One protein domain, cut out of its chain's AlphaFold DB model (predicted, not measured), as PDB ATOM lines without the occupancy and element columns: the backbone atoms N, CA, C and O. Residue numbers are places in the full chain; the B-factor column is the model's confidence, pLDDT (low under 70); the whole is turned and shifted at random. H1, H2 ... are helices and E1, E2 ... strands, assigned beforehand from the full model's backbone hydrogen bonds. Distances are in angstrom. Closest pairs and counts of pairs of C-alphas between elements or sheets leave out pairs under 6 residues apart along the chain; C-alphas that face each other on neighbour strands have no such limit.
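This is residues 9 to 70 of the 80 residues of an uncharacterized protein of Erysipelotrichaceae bacterium (UniProt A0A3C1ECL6). A small antiparallel sheet, in the order E1, E3, E2, has helices H1, H2 and H3 over one face and its other face bare: two layers, helices on one sheet. The loop of residues 52 to 64, joining E2 to E3, makes one end of the longest axis. The printed part has 62 residues, with three named helices and three named strands in the order H1, E1, H2, H3, E2, E3, a mixed class. It is compact, with a radius of gyration of the C-alphas of 11.4 A, yet elongated, spanning 35 by 21 by 16 A.

Start at H1, residues 9 to 17, over E1, residues 19 to 21; their closest C-alphas, Cys 13 and Cys 20, are 5.3 A apart. On the same face, H2, residues 23 to 30, stands up from the sheet at 45 degrees; Gly 23 comes closest to E3, residues 65 to 70, at Tyr 66, 4.9 A between C-alphas. H3, residues 32 to 41, on that face too, runs along E2, residues 46 to 51, at 27 degrees on the local plane; their closest C-alphas, Leu 36 and Cys 46, are 6.2 A apart. H2 and H3 are close but not clearly touching, about perpendicular at 81 degrees, with the C-alphas of Thr 27 and Leu 35 closest at 6.6 A. E1, H2 H3, E2 form a split strand-helix-strand unit, two strands running the same way with E3 between them, its crossover right-handed. Look for N 20 and O 68 between E1 and E3, 2.8 A, and in the hairpin E2 and E3 for N 49 and O 67, 2.8 A, both within hydrogen-bond range. Every O i to N i+4 pair is within that range in H1 and H3, and 3 of 4 in H2.

Find C-alpha 9 at (-6.481, -25.396, 21.381), where H1 begins. H3 runs 14.3 A and E2 15.9 A; E3 runs 16.3 A to C-alpha 70 at (7.675, -27.697, 25.215).

The C-alphas farthest apart, Gly 43 and Lys 55, are 35.3 A apart. The printed part has no cut; the link E2 to E3 is long, the others tight. The pLDDT is under 70 at residues 54, 56 and 57.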
ATOM      1  N   TRP A   9      -6.816 -24.056  21.874       88.75
ATOM      2  CA  TRP A   9      -6.481 -25.396  21.381       88.75
ATOM      3  C   TRP A   9      -4.968 -25.638  21.306       88.75
ATOM      4  O   TRP A   9      -4.532 -26.775  21.462       88.75
ATOM      5  N   VAL A  10      -4.165 -24.585  21.113       89.19
ATOM      6  CA  VAL A  10      -2.703 -24.692  21.158       89.19
ATOM      7  C   VAL A  10      -2.260 -25.040  22.573       89.19
ATOM      8  O   VAL A  10      -1.528 -26.009  22.756       89.19
ATOM      9  N   LEU A  11      -2.745 -24.289  23.563       88.88
ATOM     10  CA  LEU A  11      -2.413 -24.507  24.971       88.88
ATOM     11  C   LEU A  11      -2.870 -25.894  25.431       88.88
ATOM     12  O   LEU A  11      -2.090 -26.634  26.018       88.88
ATOM     13  N   HIS A  12      -4.079 -26.301  25.046       89.06
ATOM     14  CA  HIS A  12      -4.597 -27.628  25.358       89.06
ATOM     15  C   HIS A  12      -3.719 -28.751  24.784       89.06
ATOM     16  O   HIS A  12      -3.426 -29.724  25.475       89.06
ATOM     17  N   CYS A  13      -3.246 -28.625  23.539       90.19
ATOM     18  CA  CYS A  13      -2.307 -29.595  22.973       90.19
ATOM     19  C   CYS A  13      -0.973 -29.625  23.735       90.19
ATOM     20  O   CYS A  13      -0.420 -30.703  23.949       90.19
ATOM     21  N   LEU A  14      -0.462 -28.466  24.159       88.56
ATOM     22  CA  LEU A  14       0.766 -28.390  24.949       88.56
ATOM     23  C   LEU A  14       0.592 -29.044  26.327       88.56
ATOM     24  O   LEU A  14       1.459 -29.818  26.721       88.56
ATOM     25  N   ASP A  15      -0.536 -28.825  27.004       87.56
ATOM     26  CA  ASP A  15      -0.842 -29.463  28.292       87.56
ATOM     27  C   ASP A  15      -0.973 -30.987  28.174       87.56
ATOM     28  O   ASP A  15      -0.523 -31.726  29.047       87.56
ATOM     29  N   GLN A  16      -1.611 -31.476  27.105       86.69
ATOM     30  CA  GLN A  16      -1.898 -32.905  26.942       86.69
ATOM     31  C   GLN A  16      -0.721 -33.703  26.370       86.69
ATOM     32  O   GLN A  16      -0.488 -34.840  26.780       86.69
ATOM     33  N   TYR A  17       0.007 -33.141  25.404       87.12
ATOM     34  CA  TYR A  17       1.006 -33.876  24.618       87.12
ATOM     35  C   TYR A  17       2.429 -33.324  24.773       87.12
ATOM     36  O   TYR A  17       3.414 -34.003  24.445       87.12
ATOM     37  N   GLY A  18       2.560 -32.093  25.272       87.12
ATOM     38  CA  GLY A  18       3.815 -31.349  25.297       87.12
ATOM     39  C   GLY A  18       4.256 -30.842  23.924       87.12
ATOM     40  O   GLY A  18       5.377 -30.358  23.793       87.12
ATOM     41  N   ASN A  19       3.409 -30.967  22.900       90.81
ATOM     42  CA  ASN A  19       3.637 -30.438  21.564       90.81
ATOM     43  C   ASN A  19       2.311 -30.149  20.841       90.81
ATOM     44  O   ASN A  19       1.269 -30.718  21.156       90.81
ATOM     45  N   CYS A  20       2.341 -29.259  19.853       91.19
ATOM     46  CA  CYS A  20       1.176 -28.896  19.057       91.19
ATOM     47  C   CYS A  20       1.572 -28.598  17.607       91.19
ATOM     48  O   CYS A  20       2.506 -27.843  17.342       91.19
ATOM     49  N   ALA A  21       0.827 -29.153  16.650       90.62
ATOM     50  CA  ALA A  21       0.939 -28.776  15.246       90.62
ATOM     51  C   ALA A  21       0.094 -27.516  14.991       90.62
ATOM     52  O   ALA A  21      -1.068 -27.595  14.599       90.62
ATOM     53  N   CYS A  22       0.670 -26.341  15.248       86.06
ATOM     54  CA  CYS A  22      -0.059 -25.073  15.192       86.06
ATOM     55  C   CYS A  22      -0.359 -24.591  13.749       86.06
ATOM     56  O   CYS A  22      -1.258 -23.780  13.515       86.06
ATOM     57  N   GLY A  23       0.353 -25.142  12.761       86.44
ATOM     58  CA  GLY A  23       0.147 -24.867  11.339       86.44
ATOM     59  C   GLY A  23       0.665 -23.498  10.876       86.44
ATOM     60  O   GLY A  23       0.962 -22.597  11.654       86.44
ATOM     61  N   ARG A  24       0.760 -23.317   9.554       87.00
ATOM     62  CA  ARG A  24       1.386 -22.132   8.936       87.00
ATOM     63  C   ARG A  24       0.698 -20.813   9.268       87.00
ATOM     64  O   ARG A  24       1.351 -19.778   9.388       87.00
ATOM     65  N   THR A  25      -0.632 -20.825   9.327       85.25
ATOM     66  CA  THR A  25      -1.447 -19.606   9.379       85.25
ATOM     67  C   THR A  25      -1.171 -18.796  10.639       85.25
ATOM     68  O   THR A  25      -0.990 -17.584  10.545       85.25
ATOM     69  N   ILE A  26      -1.088 -19.451  11.800       86.06
ATOM     70  CA  ILE A  26      -0.832 -18.765  13.068       86.06
ATOM     71  C   ILE A  26       0.611 -18.281  13.164       86.06
ATOM     72  O   ILE A  26       0.829 -17.110  13.469       86.06
ATOM     73  N   THR A  27       1.584 -19.125  12.809       85.81
ATOM     74  CA  THR A  27       3.005 -18.764  12.848       85.81
ATOM     75  C   THR A  27       3.302 -17.591  11.921       85.81
ATOM     76  O   THR A  27       4.060 -16.696  12.276       85.81
ATOM     77  N   LYS A  28       2.668 -17.544  10.742       86.25
ATOM     78  CA  LYS A  28       2.812 -16.423   9.809       86.25
ATOM     79  C   LYS A  28       2.085 -15.160  10.285       86.25
ATOM     80  O   LYS A  28       2.556 -14.063  10.011       86.25
ATOM     81  N   LYS A  29       0.931 -15.300  10.948       87.06
ATOM     82  CA  LYS A  29       0.126 -14.166  11.432       87.06
ATOM     83  C   LYS A  29       0.764 -13.475  12.638       87.06
ATOM     84  O   LYS A  29       0.766 -12.251  12.681       87.06
ATOM     85  N   LEU A  30       1.272 -14.247  13.599       86.69
ATOM     86  CA  LEU A  30       1.923 -13.725  14.806       86.69
ATOM     87  C   LEU A  30       3.404 -13.404  14.572       86.69
ATOM     88  O   LEU A  30       3.922 -12.442  15.131       86.69
ATOM     89  N   GLY A  31       4.069 -14.177  13.713       87.12
ATOM     90  CA  GLY A  31       5.525 -14.218  13.624       87.12
ATOM     91  C   GLY A  31       6.091 -15.302  14.540       87.12
ATOM     92  O   GLY A  31       5.510 -15.617  15.577       87.12
ATOM     93  N   LYS A  32       7.218 -15.902  14.135       86.31
ATOM     94  CA  LYS A  32       7.878 -16.969  14.901       86.31
ATOM     95  C   LYS A  32       8.270 -16.486  16.299       86.31
ATOM     96  O   LYS A  32       7.939 -17.157  17.266       86.31
ATOM     97  N   ASP A  33       8.944 -15.345  16.382       88.88
ATOM     98  CA  ASP A  33       9.486 -14.836  17.645       88.88
ATOM     99  C   ASP A  33       8.356 -14.404  18.587       88.88
ATOM    100  O   ASP A  33       8.266 -14.923  19.693       88.88
ATOM    101  N   THR A  34       7.393 -13.614  18.097       89.75
ATOM    102  CA  THR A  34       6.197 -13.220  18.862       89.75
ATOM    103  C   THR A  34       5.405 -14.424  19.375       89.75
ATOM    104  O   THR A  34       4.923 -14.414  20.500       89.75
ATOM    105  N   LEU A  35       5.239 -15.474  18.558       88.62
ATOM    106  CA  LEU A  35       4.535 -16.691  18.971       88.62
ATOM    107  C   LEU A  35       5.226 -17.341  20.175       88.62
ATOM    108  O   LEU A  35       4.548 -17.771  21.102       88.62
ATOM    109  N   LEU A  36       6.557 -17.425  20.147       89.69
ATOM    110  CA  LEU A  36       7.338 -18.010  21.233       89.69
ATOM    111  C   LEU A  36       7.330 -17.119  22.479       89.69
ATOM    112  O   LEU A  36       7.144 -17.646  23.569       89.69
ATOM    113  N   GLU A  37       7.448 -15.800  22.320       90.62
ATOM    114  CA  GLU A  37       7.366 -14.834  23.422       90.62
ATOM    115  C   GLU A  37       6.006 -14.888  24.134       90.62
ATOM    116  O   GLU A  37       5.953 -14.929  25.359       90.62
ATOM    117  N   GLU A  38       4.900 -14.941  23.386       89.94
ATOM    118  CA  GLU A  38       3.549 -15.036  23.957       89.94
ATOM    119  C   GLU A  38       3.316 -16.386  24.655       89.94
ATOM    120  O   GLU A  38       2.684 -16.436  25.712       89.94
ATOM    121  N   LEU A  39       3.836 -17.485  24.096       88.88
ATOM    122  CA  LEU A  39       3.787 -18.805  24.732       88.88
ATOM    123  C   LEU A  39       4.605 -18.827  26.029       88.88
ATOM    124  O   LEU A  39       4.114 -19.293  27.055       88.88
ATOM    125  N   GLU A  40       5.814 -18.270  26.015       89.75
ATOM    126  CA  GLU A  40       6.676 -18.178  27.192       89.75
ATOM    127  C   GLU A  40       6.058 -17.281  28.272       89.75
ATOM    128  O   GLU A  40       6.007 -17.674  29.439       89.75
ATOM    129  N   ALA A  41       5.476 -16.141  27.887       89.06
ATOM    130  CA  ALA A  41       4.723 -15.266  28.784       89.06
ATOM    131  C   ALA A  41       3.483 -15.953  29.386       89.06
ATOM    132  O   ALA A  41       3.094 -15.647  30.513       89.06
ATOM    133  N   ALA A  42       2.878 -16.902  28.664       86.69
ATOM    134  CA  ALA A  42       1.782 -17.734  29.154       86.69
ATOM    135  C   ALA A  42       2.242 -18.911  30.043       86.69
ATOM    136  O   ALA A  42       1.397 -19.651  30.542       86.69
ATOM    137  N   GLY A  43       3.551 -19.092  30.257       87.69
ATOM    138  CA  GLY A  43       4.113 -20.188  31.056       87.69
ATOM    139  C   GLY A  43       4.435 -21.457  30.261       87.69
ATOM    140  O   GLY A  43       4.744 -22.491  30.853       87.69
ATOM    141  N   TYR A  44       4.401 -21.384  28.931       88.75
ATOM    142  CA  TYR A  44       4.689 -22.483  28.012       88.75
ATOM    143  C   TYR A  44       6.006 -22.214  27.265       88.75
ATOM    144  O   TYR A  44       5.985 -21.700  26.146       88.75
ATOM    145  N   PRO A  45       7.178 -22.546  27.841       90.25
ATOM    146  CA  PRO A  45       8.456 -22.369  27.159       90.25
ATOM    147  C   PRO A  45       8.555 -23.346  25.983       90.25
ATOM    148  O   PRO A  45       8.911 -24.518  26.145       90.25
ATOM    149  N   CYS A  46       8.218 -22.862  24.790       90.94
ATOM    150  CA  CYS A  46       8.179 -23.655  23.571       90.94
ATOM    151  C   CYS A  46       9.385 -23.403  22.659       90.94
ATOM    152  O   CYS A  46      10.077 -22.387  22.731       90.94
ATOM    153  N   GLU A  47       9.611 -24.335  21.747       91.62
ATOM    154  CA  GLU A  47      10.423 -24.161  20.548       91.62
ATOM    155  C   GLU A  47       9.581 -24.466  19.312       91.62
ATOM    156  O   GLU A  47       8.688 -25.307  19.370       91.62
ATOM    157  N   LEU A  48       9.840 -23.759  18.209       90.25
ATOM    158  CA  LEU A  48       9.148 -23.970  16.940       90.25
ATOM    159  C   LEU A  48      10.070 -24.690  15.957       90.25
ATOM    160  O   LEU A  48      11.080 -24.129  15.520       90.25
ATOM    161  N   GLU A  49       9.638 -25.867  15.534       88.94
ATOM    162  CA  GLU A  49      10.225 -26.656  14.464       88.94
ATOM    163  C   GLU A  49       9.346 -26.569  13.208       88.94
ATOM    164  O   GLU A  49       8.121 -26.695  13.262       88.94
ATOM    165  N   ILE A  50       9.973 -26.312  12.059       88.69
ATOM    166  CA  ILE A  50       9.292 -26.239  10.765       88.69
ATOM    167  C   ILE A  50       9.857 -27.357   9.899       88.69
ATOM    168  O   ILE A  50      10.961 -27.241   9.370       88.69
ATOM    169  N   LEU A  51       9.091 -28.434   9.756       86.00
ATOM    170  CA  LEU A  51       9.428 -29.549   8.880       86.00
ATOM    171  C   LEU A  51       8.838 -29.276   7.503       86.00
ATOM    172  O   LEU A  51       7.622 -29.279   7.341       86.00
ATOM    173  N   ALA A  52       9.674 -29.025   6.508       84.31
ATOM    174  CA  ALA A  52       9.238 -28.792   5.139       84.31
ATOM    175  C   ALA A  52      10.079 -29.597   4.153       84.31
ATOM    176  O   ALA A  52      11.182 -30.041   4.478       84.31
ATOM    177  N   ASP A  53       9.557 -29.766   2.941       78.94
ATOM    178  CA  ASP A  53      10.311 -30.380   1.855       78.94
ATOM    179  C   ASP A  53      11.571 -29.553   1.541       78.94
ATOM    180  O   ASP A  53      11.525 -28.321   1.479       78.94
ATOM    181  N   GLN A  54      12.703 -30.228   1.320       68.25
ATOM    182  CA  GLN A  54      14.014 -29.595   1.114       68.25
ATOM    183  C   GLN A  54      14.063 -28.655  -0.103       68.25
ATOM    184  O   GLN A  54      14.984 -27.842  -0.226       68.25
ATOM    185  N   LYS A  55      13.091 -28.756  -1.016       73.38
ATOM    186  CA  LYS A  55      12.987 -27.878  -2.187       73.38
ATOM    187  C   LYS A  55      12.402 -26.499  -1.861       73.38
ATOM    188  O   LYS A  55      12.662 -25.560  -2.613       73.38
ATOM    189  N   ASP A  56      11.658 -26.348  -0.762       69.88
ATOM    190  CA  ASP A  56      11.041 -25.080  -0.361       69.88
ATOM    191  C   ASP A  56      11.925 -24.339   0.658       69.88
ATOM    192  O   ASP A  56      11.881 -24.585   1.861       69.88
ATOM    193  N   LYS A  57      12.740 -23.397   0.163       69.25
ATOM    194  CA  LYS A  57      13.621 -22.544   0.988       69.25
ATOM    195  C   LYS A  57      12.918 -21.298   1.549       69.25
ATOM    196  O   LYS A  57      13.583 -20.363   1.995       69.25
ATOM    197  N   SER A  58      11.590 -21.232   1.477       77.25
ATOM    198  CA  SER A  58      10.831 -20.096   2.000       77.25
ATOM    199  C   SER A  58      10.917 -20.033   3.524       77.25
ATOM    200  O   SER A  58      10.881 -21.057   4.195       77.25
ATOM    201  N   GLN A  59      10.898 -18.825   4.094       70.25
ATOM    202  CA  GLN A  59      10.814 -18.629   5.552       70.25
ATOM    203  C   GLN A  59       9.561 -19.281   6.168       70.25
ATOM    204  O   GLN A  59       9.572 -19.703   7.320       70.25
ATOM    205  N   PHE A  60       8.482 -19.382   5.384       75.62
ATOM    206  CA  PHE A  60       7.252 -20.083   5.747       75.62
ATOM    207  C   PHE A  60       6.829 -21.019   4.609       75.62
ATOM    208  O   PHE A  60       5.969 -20.618   3.800       75.62
ATOM    209  N   PRO A  61       7.401 -22.236   4.539       82.69
ATOM    210  CA  PRO A  61       7.084 -23.217   3.512       82.69
ATOM    211  C   PRO A  61       5.585 -23.491   3.464       82.69
ATOM    212  O   PRO A  61       4.921 -23.541   4.510       82.69
ATOM    213  N   LYS A  62       5.030 -23.601   2.254       78.56
ATOM    214  CA  LYS A  62       3.575 -23.769   2.068       78.56
ATOM    215  C   LYS A  62       3.092 -25.108   2.611       78.56
ATOM    216  O   LYS A  62       2.067 -25.135   3.282       78.56
ATOM    217  N   GLU A  63       3.862 -26.156   2.350       81.94
ATOM    218  CA  GLU A  63       3.616 -27.525   2.817       81.94
ATOM    219  C   GLU A  63       4.435 -27.860   4.072       81.94
ATOM    220  O   GLU A  63       4.611 -29.018   4.432       81.94
ATOM    221  N   GLY A  64       4.950 -26.827   4.749       84.06
ATOM    222  CA  GLY A  64       5.643 -26.990   6.016       84.06
ATOM    223  C   GLY A  64       4.682 -27.414   7.124       84.06
ATOM    224  O   GLY A  64       3.585 -26.868   7.260       84.06
ATOM    225  N   THR A  65       5.124 -28.348   7.951       87.81
ATOM    226  CA  THR A  65       4.488 -28.714   9.211       87.81
ATOM    227  C   THR A  65       5.138 -27.903  10.328       87.81
ATOM    228  O   THR A  65       6.345 -27.979  10.539       87.81
ATOM    229  N   TYR A  66       4.330 -27.096  11.015       90.50
ATOM    230  CA  TYR A  66       4.770 -26.162  12.053       90.50
ATOM    231  C   TYR A  66       4.436 -26.759  13.409       90.50
ATOM    232  O   TYR A  66       3.264 -26.793  13.798       90.50
ATOM    233  N   ILE A  67       5.458 -27.245  14.100       91.06
ATOM    234  CA  ILE A  67       5.336 -27.960  15.364       91.06
ATOM    235  C   ILE A  67       5.939 -27.087  16.450       91.06
ATOM    236  O   ILE A  67       7.085 -26.665  16.347       91.06
ATOM    237  N   ILE A  68       5.161 -26.810  17.487       91.94
ATOM    238  CA  ILE A  68       5.666 -26.228  18.727       91.94
ATOM    239  C   ILE A  68       5.805 -27.329  19.768       91.94
ATOM    240  O   ILE A  68       4.886 -28.127  19.936       91.94
ATOM    241  N   THR A  69       6.932 -27.368  20.465       91.44
ATOM    242  CA  THR A  69       7.235 -28.385  21.481       91.44
ATOM    243  C   THR A  69       7.668 -27.698  22.766       91.44
ATOM    244  O   THR A  69       8.401 -26.714  22.721       91.44
ATOM    245  N   LEU A  70       7.206 -28.181  23.920       90.56
ATOM    246  CA  LEU A  70       7.675 -27.697  25.215       90.56
ATOM    247  C   LEU A  70       9.125 -28.120  25.439       90.56
ATOM    248  O   LEU A  70       9.432 -29.311  25.449       90.56
TER     249      LEU A  70